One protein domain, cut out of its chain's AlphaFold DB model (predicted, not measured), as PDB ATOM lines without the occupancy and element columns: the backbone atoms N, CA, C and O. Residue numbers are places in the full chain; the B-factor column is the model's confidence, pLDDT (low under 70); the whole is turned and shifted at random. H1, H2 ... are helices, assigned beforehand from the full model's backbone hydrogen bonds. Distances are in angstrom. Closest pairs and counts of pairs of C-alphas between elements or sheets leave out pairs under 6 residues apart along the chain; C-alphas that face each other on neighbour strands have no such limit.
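This is residues 334 to 378 of the 478 residues of an uncharacterized protein of Vespula pensylvanica (UniProt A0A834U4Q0). Three separate helices are strung along an open, stretched chain, with the longest, H1, at one end, short H2 between and H3 at the other end. No helix packs on another; the chain turns a corner from H2 into H3, and residues 334 to 340 of H1 and 369 to 377 of H3 stick out free. The 45 printed residues hold three named helices, in the order H1, H2, H3, and no named strand; the class is all helix. The whole is extended, with a radius of gyration of the C-alphas of 14.7 A and spans of 39 by 23 by 19 A.

H1, residues 334 to 347, touches no helix. H2, residues 356 to 362, is apart from H1. H3, residues 365 to 377, is apart from H1. H2 and H3 are only just apart, their closest C-alphas being 8.0 A from each other. In H1, H2 and H3 every O i to N i+4 pair is within hydrogen-bond range.

H1 measures 19.9 A from its first to its last C-alpha, beginning at C-alpha 334 at (48.863, 100.588, 115.614). H2 measures 9.7 A, with C-alpha 356 at (55.593, 107.586, 135.067). H3 measures 18.0 A and ends at C-alpha 377 at (67.375, 127.965, 135.728).

The outline is elongated, and the two C-alphas farthest apart, those of Leu 335 and Ala 377, are 40.2 A apart. The printed part has no cut. The link from H1 to H2 is short, with 8 residues, and the link from H2 to H3 is tight, with 2 residues. The mean pLDDT of the printed part is 87.6, that of H2 is 77, and no printed residue is under 70.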
ATOM      1  N   ASP A 334      48.731 101.062 114.229       93.19
ATOM      2  CA  ASP A 334      48.863 100.588 115.614       93.19
ATOM      3  C   ASP A 334      50.020  99.589 115.740       93.19
ATOM      4  O   ASP A 334      50.804  99.658 116.689       93.19
ATOM      5  N   LEU A 335      50.188  98.709 114.745       93.50
ATOM      6  CA  LEU A 335      51.318  97.776 114.679       93.50
ATOM      7  C   LEU A 335      52.652  98.516 114.509       93.50
ATOM      8  O   LEU A 335      53.646  98.167 115.152       93.50
ATOM      9  N   ARG A 336      52.682  99.573 113.684       94.12
ATOM     10  CA  ARG A 336      53.870 100.428 113.515       94.12
ATOM     11  C   ARG A 336      54.213 101.165 114.808       94.12
ATOM     12  O   ARG A 336      55.375 101.172 115.215       94.12
ATOM     13  N   LEU A 337      53.218 101.738 115.484       95.06
ATOM     14  CA  LEU A 337      53.395 102.423 116.766       95.06
ATOM     15  C   LEU A 337      53.881 101.464 117.859       95.06
ATOM     16  O   LEU A 337      54.742 101.829 118.665       95.06
ATOM     17  N   GLU A 338      53.388 100.226 117.872       91.00
ATOM     18  CA  GLU A 338      53.844  99.194 118.801       91.00
ATOM     19  C   GLU A 338      55.299  98.781 118.522       91.00
ATOM     20  O   GLU A 338      56.109  98.727 119.453       91.00
ATOM     21  N   ALA A 339      55.682  98.602 117.254       93.88
ATOM     22  CA  ALA A 339      57.064  98.315 116.867       93.88
ATOM     23  C   ALA A 339      58.031  99.445 117.272       93.88
ATOM     24  O   ALA A 339      59.078  99.182 117.874       93.88
ATOM     25  N   ILE A 340      57.655 100.707 117.030       94.69
ATOM     26  CA  ILE A 340      58.438 101.885 117.443       94.69
ATOM     27  C   ILE A 340      58.574 101.927 118.971       94.69
ATOM     28  O   ILE A 340      59.669 102.134 119.500       94.69
ATOM     29  N   LYS A 341      57.485 101.666 119.705       94.38
ATOM     30  CA  LYS A 341      57.497 101.591 121.173       94.38
ATOM     31  C   LYS A 341      58.476 100.523 121.668       94.38
ATOM     32  O   LYS A 341      59.266 100.806 122.570       94.38
ATOM     33  N   HIS A 342      58.464  99.325 121.087       91.75
ATOM     34  CA  HIS A 342      59.408  98.263 121.447       91.75
ATOM     35  C   HIS A 342      60.859  98.627 121.118       91.75
ATOM     36  O   HIS A 342      61.756  98.338 121.917       91.75
ATOM     37  N   GLN A 343      61.102  99.307 119.998       94.88
ATOM     38  CA  GLN A 343      62.436  99.767 119.620       94.88
ATOM     39  C   GLN A 343      62.983 100.801 120.612       94.88
ATOM     40  O   GLN A 343      64.122 100.670 121.058       94.88
ATOM     41  N   ILE A 344      62.174 101.791 121.008       93.88
ATOM     42  CA  ILE A 344      62.562 102.805 122.004       93.88
ATOM     43  C   ILE A 344      62.871 102.140 123.348       93.88
ATOM     44  O   ILE A 344      63.914 102.403 123.943       93.88
ATOM     45  N   LEU A 345      62.002 101.238 123.810       92.25
ATOM     46  CA  LEU A 345      62.208 100.505 125.061       92.25
ATOM     47  C   LEU A 345      63.509  99.692 125.037       92.25
ATOM     48  O   LEU A 345      64.308  99.781 125.969       92.25
ATOM     49  N   THR A 346      63.777  98.994 123.931       93.00
ATOM     50  CA  THR A 346      65.010  98.214 123.743       93.00
ATOM     51  C   THR A 346      66.252  99.103 123.729       93.00
ATOM     52  O   THR A 346      67.228  98.786 124.407       93.00
ATOM     53  N   LYS A 347      66.211 100.244 123.025       93.38
ATOM     54  CA  LYS A 347      67.320 101.213 122.980       93.38
ATOM     55  C   LYS A 347      67.629 101.823 124.349       93.38
ATOM     56  O   LYS A 347      68.785 102.100 124.639       93.38
ATOM     57  N   LEU A 348      66.619 101.986 125.204       89.94
ATOM     58  CA  LEU A 348      66.786 102.460 126.583       89.94
ATOM     59  C   LEU A 348      67.177 101.343 127.570       89.94
ATOM     60  O   LEU A 348      67.328 101.608 128.762       89.94
ATOM     61  N   GLY A 349      67.296 100.089 127.117       92.25
ATOM     62  CA  GLY A 349      67.514  98.934 127.994       92.25
ATOM     63  C   GLY A 349      66.327  98.627 128.918       92.25
ATOM     64  O   GLY A 349      66.459  97.867 129.879       92.25
ATOM     65  N   LEU A 350      65.154  99.206 128.646       87.38
ATOM     66  CA  LEU A 350      63.940  99.030 129.432       87.38
ATOM     67  C   LEU A 350      63.098  97.914 128.814       87.38
ATOM     68  O   LEU A 350      62.663  97.994 127.675       87.38
ATOM     69  N   ARG A 351      62.821  96.857 129.579       83.19
ATOM     70  CA  ARG A 351      61.970  95.746 129.105       83.19
ATOM     71  C   ARG A 351      60.474  96.055 129.158       83.19
ATOM     72  O   ARG A 351      59.679  95.349 128.551       83.19
ATOM     73  N   THR A 352      60.092  97.080 129.907       84.25
ATOM     74  CA  THR A 352      58.701  97.471 130.145       84.25
ATOM     75  C   THR A 352      58.588  98.983 130.099       84.25
ATOM     76  O   THR A 352      59.532  99.680 130.475       84.25
ATOM     77  N   ARG A 353      57.423  99.494 129.690       80.69
ATOM     78  CA  ARG A 353      57.153 100.935 129.708       80.69
ATOM     79  C   ARG A 353      57.382 101.473 131.130       80.69
ATOM     80  O   ARG A 353      56.793 100.925 132.064       80.69
ATOM     81  N   PRO A 354      58.237 102.491 131.325       76.00
ATOM     82  CA  PRO A 354      58.431 103.074 132.643       76.00
ATOM     83  C   PRO A 354      57.104 103.677 133.112       76.00
ATOM     84  O   PRO A 354      56.483 104.478 132.413       76.00
ATOM     85  N   ASP A 355      56.637 103.236 134.278       79.25
ATOM     86  CA  ASP A 355      55.420 103.760 134.887       79.25
ATOM     87  C   ASP A 355      55.727 105.138 135.470       79.25
ATOM     88  O   ASP A 355      56.284 105.243 136.563       79.25
ATOM     89  N   VAL A 356      55.358 106.178 134.720       80.62
ATOM     90  CA  VAL A 356      55.593 107.586 135.067       80.62
ATOM     91  C   VAL A 356      55.062 107.906 136.469       80.62
ATOM     92  O   VAL A 356      55.720 108.604 137.232       80.62
ATOM     93  N   ASN A 357      53.920 107.334 136.866       77.56
ATOM     94  CA  ASN A 357      53.339 107.589 138.186       77.56
ATOM     95  C   ASN A 357      54.151 106.926 139.303       77.56
ATOM     96  O   ASN A 357      54.296 107.487 140.389       77.56
ATOM     97  N   ARG A 358      54.705 105.739 139.041       79.62
ATOM     98  CA  ARG A 358      55.550 105.029 140.004       79.62
ATOM     99  C   ARG A 358      56.939 105.644 140.104       79.62
ATOM    100  O   ARG A 358      57.460 105.742 141.209       79.62
ATOM    101  N   THR A 359      57.533 106.065 138.989       71.75
ATOM    102  CA  THR A 359      58.851 106.711 138.989       71.75
ATOM    103  C   THR A 359      58.785 108.091 139.626       71.75
ATOM    104  O   THR A 359      59.629 108.390 140.460       71.75
ATOM    105  N   LEU A 360      57.749 108.892 139.351       71.44
ATOM    106  CA  LEU A 360      57.573 110.192 140.009       71.44
ATOM    107  C   LEU A 360      57.313 110.058 141.514       71.44
ATOM    108  O   LEU A 360      57.783 110.887 142.284       71.44
ATOM    109  N   ALA A 361      56.621 109.001 141.949       75.94
ATOM    110  CA  ALA A 361      56.450 108.715 143.374       75.94
ATOM    111  C   ALA A 361      57.728 108.175 144.045       75.94
ATOM    112  O   ALA A 361      57.890 108.321 145.255       75.94
ATOM    113  N   ALA A 362      58.614 107.527 143.281       83.31
ATOM    114  CA  ALA A 362      59.877 106.989 143.780       83.31
ATOM    115  C   ALA A 362      60.982 108.050 143.871       83.31
ATOM    116  O   ALA A 362      61.869 107.919 144.712       83.31
ATOM    117  N   VAL A 363      60.938 109.092 143.034       87.56
ATOM    118  CA  VAL A 363      61.879 110.214 143.113       87.56
ATOM    119  C   VAL A 363      61.562 111.036 144.370       87.56
ATOM    120  O   VAL A 363      60.452 111.557 144.502       87.56
ATOM    121  N   PRO A 364      62.511 111.183 145.311       93.56
ATOM    122  CA  PRO A 364      62.315 112.020 146.486       93.56
ATOM    123  C   PRO A 364      61.923 113.449 146.093       93.56
ATOM    124  O   PRO A 364      62.529 114.044 145.205       93.56
ATOM    125  N   ARG A 365      60.938 114.033 146.790       90.75
ATOM    126  CA  ARG A 365      60.391 115.367 146.471       90.75
ATOM    127  C   ARG A 365      61.465 116.455 146.337       90.75
ATOM    128  O   ARG A 365      61.314 117.332 145.496       90.75
ATOM    129  N   HIS A 366      62.526 116.406 147.148       92.81
ATOM    130  CA  HIS A 366      63.616 117.385 147.083       92.81
ATOM    131  C   HIS A 366      64.388 117.295 145.763       92.81
ATOM    132  O   HIS A 366      64.621 118.323 145.143       92.81
ATOM    133  N   LEU A 367      64.691 116.078 145.297       93.50
ATOM    134  CA  LEU A 367      65.338 115.840 144.009       93.50
ATOM    135  C   LEU A 367      64.443 116.321 142.875       93.50
ATOM    136  O   LEU A 367      64.907 117.071 142.038       93.50
ATOM    137  N   ALA A 368      63.151 115.980 142.884       90.25
ATOM    138  CA  ALA A 368      62.223 116.443 141.850       90.25
ATOM    139  C   ALA A 368      62.157 117.980 141.759       90.25
ATOM    140  O   ALA A 368      62.177 118.530 140.661       90.25
ATOM    141  N   LEU A 369      62.105 118.669 142.905       93.69
ATOM    142  CA  LEU A 369      62.114 120.132 142.958       93.69
ATOM    143  C   LEU A 369      63.460 120.723 142.529       93.69
ATOM    144  O   LEU A 369      63.471 121.729 141.831       93.69
ATOM    145  N   GLU A 370      64.579 120.103 142.900       93.50
ATOM    146  CA  GLU A 370      65.908 120.533 142.465       93.50
ATOM    147  C   GLU A 370      66.085 120.358 140.953       93.50
ATOM    148  O   GLU A 370      66.610 121.252 140.295       93.50
ATOM    149  N   THR A 371      65.604 119.254 140.374       91.62
ATOM    150  CA  THR A 371      65.642 119.040 138.923       91.62
ATOM    151  C   THR A 371      64.783 120.065 138.195       91.62
ATOM    152  O   THR A 371      65.224 120.596 137.182       91.62
ATOM    153  N   LEU A 372      63.589 120.377 138.716       90.81
ATOM    154  CA  LEU A 372      62.737 121.437 138.169       90.81
ATOM    155  C   LEU A 372      63.422 122.801 138.267       90.81
ATOM    156  O   LEU A 372      63.477 123.510 137.272       90.81
ATOM    157  N   TYR A 373      64.020 123.129 139.415       93.06
ATOM    158  CA  TYR A 373      64.732 124.390 139.607       93.06
ATOM    159  C   TYR A 373      65.949 124.517 138.684       93.06
ATOM    160  O   TYR A 373      66.167 125.569 138.097       93.06
ATOM    161  N   ARG A 374      66.728 123.444 138.496       90.25
ATOM    162  CA  ARG A 374      67.857 123.432 137.552       90.25
ATOM    163  C   ARG A 374      67.397 123.512 136.097       90.25
ATOM    164  O   ARG A 374      68.060 124.172 135.305       90.25
ATOM    165  N   ALA A 375      66.293 122.852 135.750       85.62
ATOM    166  CA  ALA A 375      65.720 122.905 134.407       85.62
ATOM    167  C   ALA A 375      65.129 124.286 134.090       85.62
ATOM    168  O   ALA A 375      65.270 124.758 132.973       85.62
ATOM    169  N   GLU A 376      64.517 124.949 135.071       83.31
ATOM    170  CA  GLU A 376      63.986 126.310 134.942       83.31
ATOM    171  C   GLU A 376      65.102 127.367 134.963       83.31
ATOM    172  O   GLU A 376      65.031 128.361 134.244       83.31
ATOM    173  N   ALA A 377      66.176 127.128 135.727       78.31
ATOM    174  CA  ALA A 377      67.375 127.965 135.728       78.31
ATOM    175  C   ALA A 377      68.170 127.872 134.414       78.31
ATOM    176  O   ALA A 377      68.902 128.803 134.077       78.31
ATOM    177  N   GLN A 378      68.007 126.790 133.646       71.12
ATOM    178  CA  GLN A 378      68.351 126.787 132.227       71.12
ATOM    179  C   GLN A 378      67.229 127.480 131.458       71.12
ATOM    180  O   GLN A 378      66.371 126.847 130.847       71.12
TER     181      GLN A 378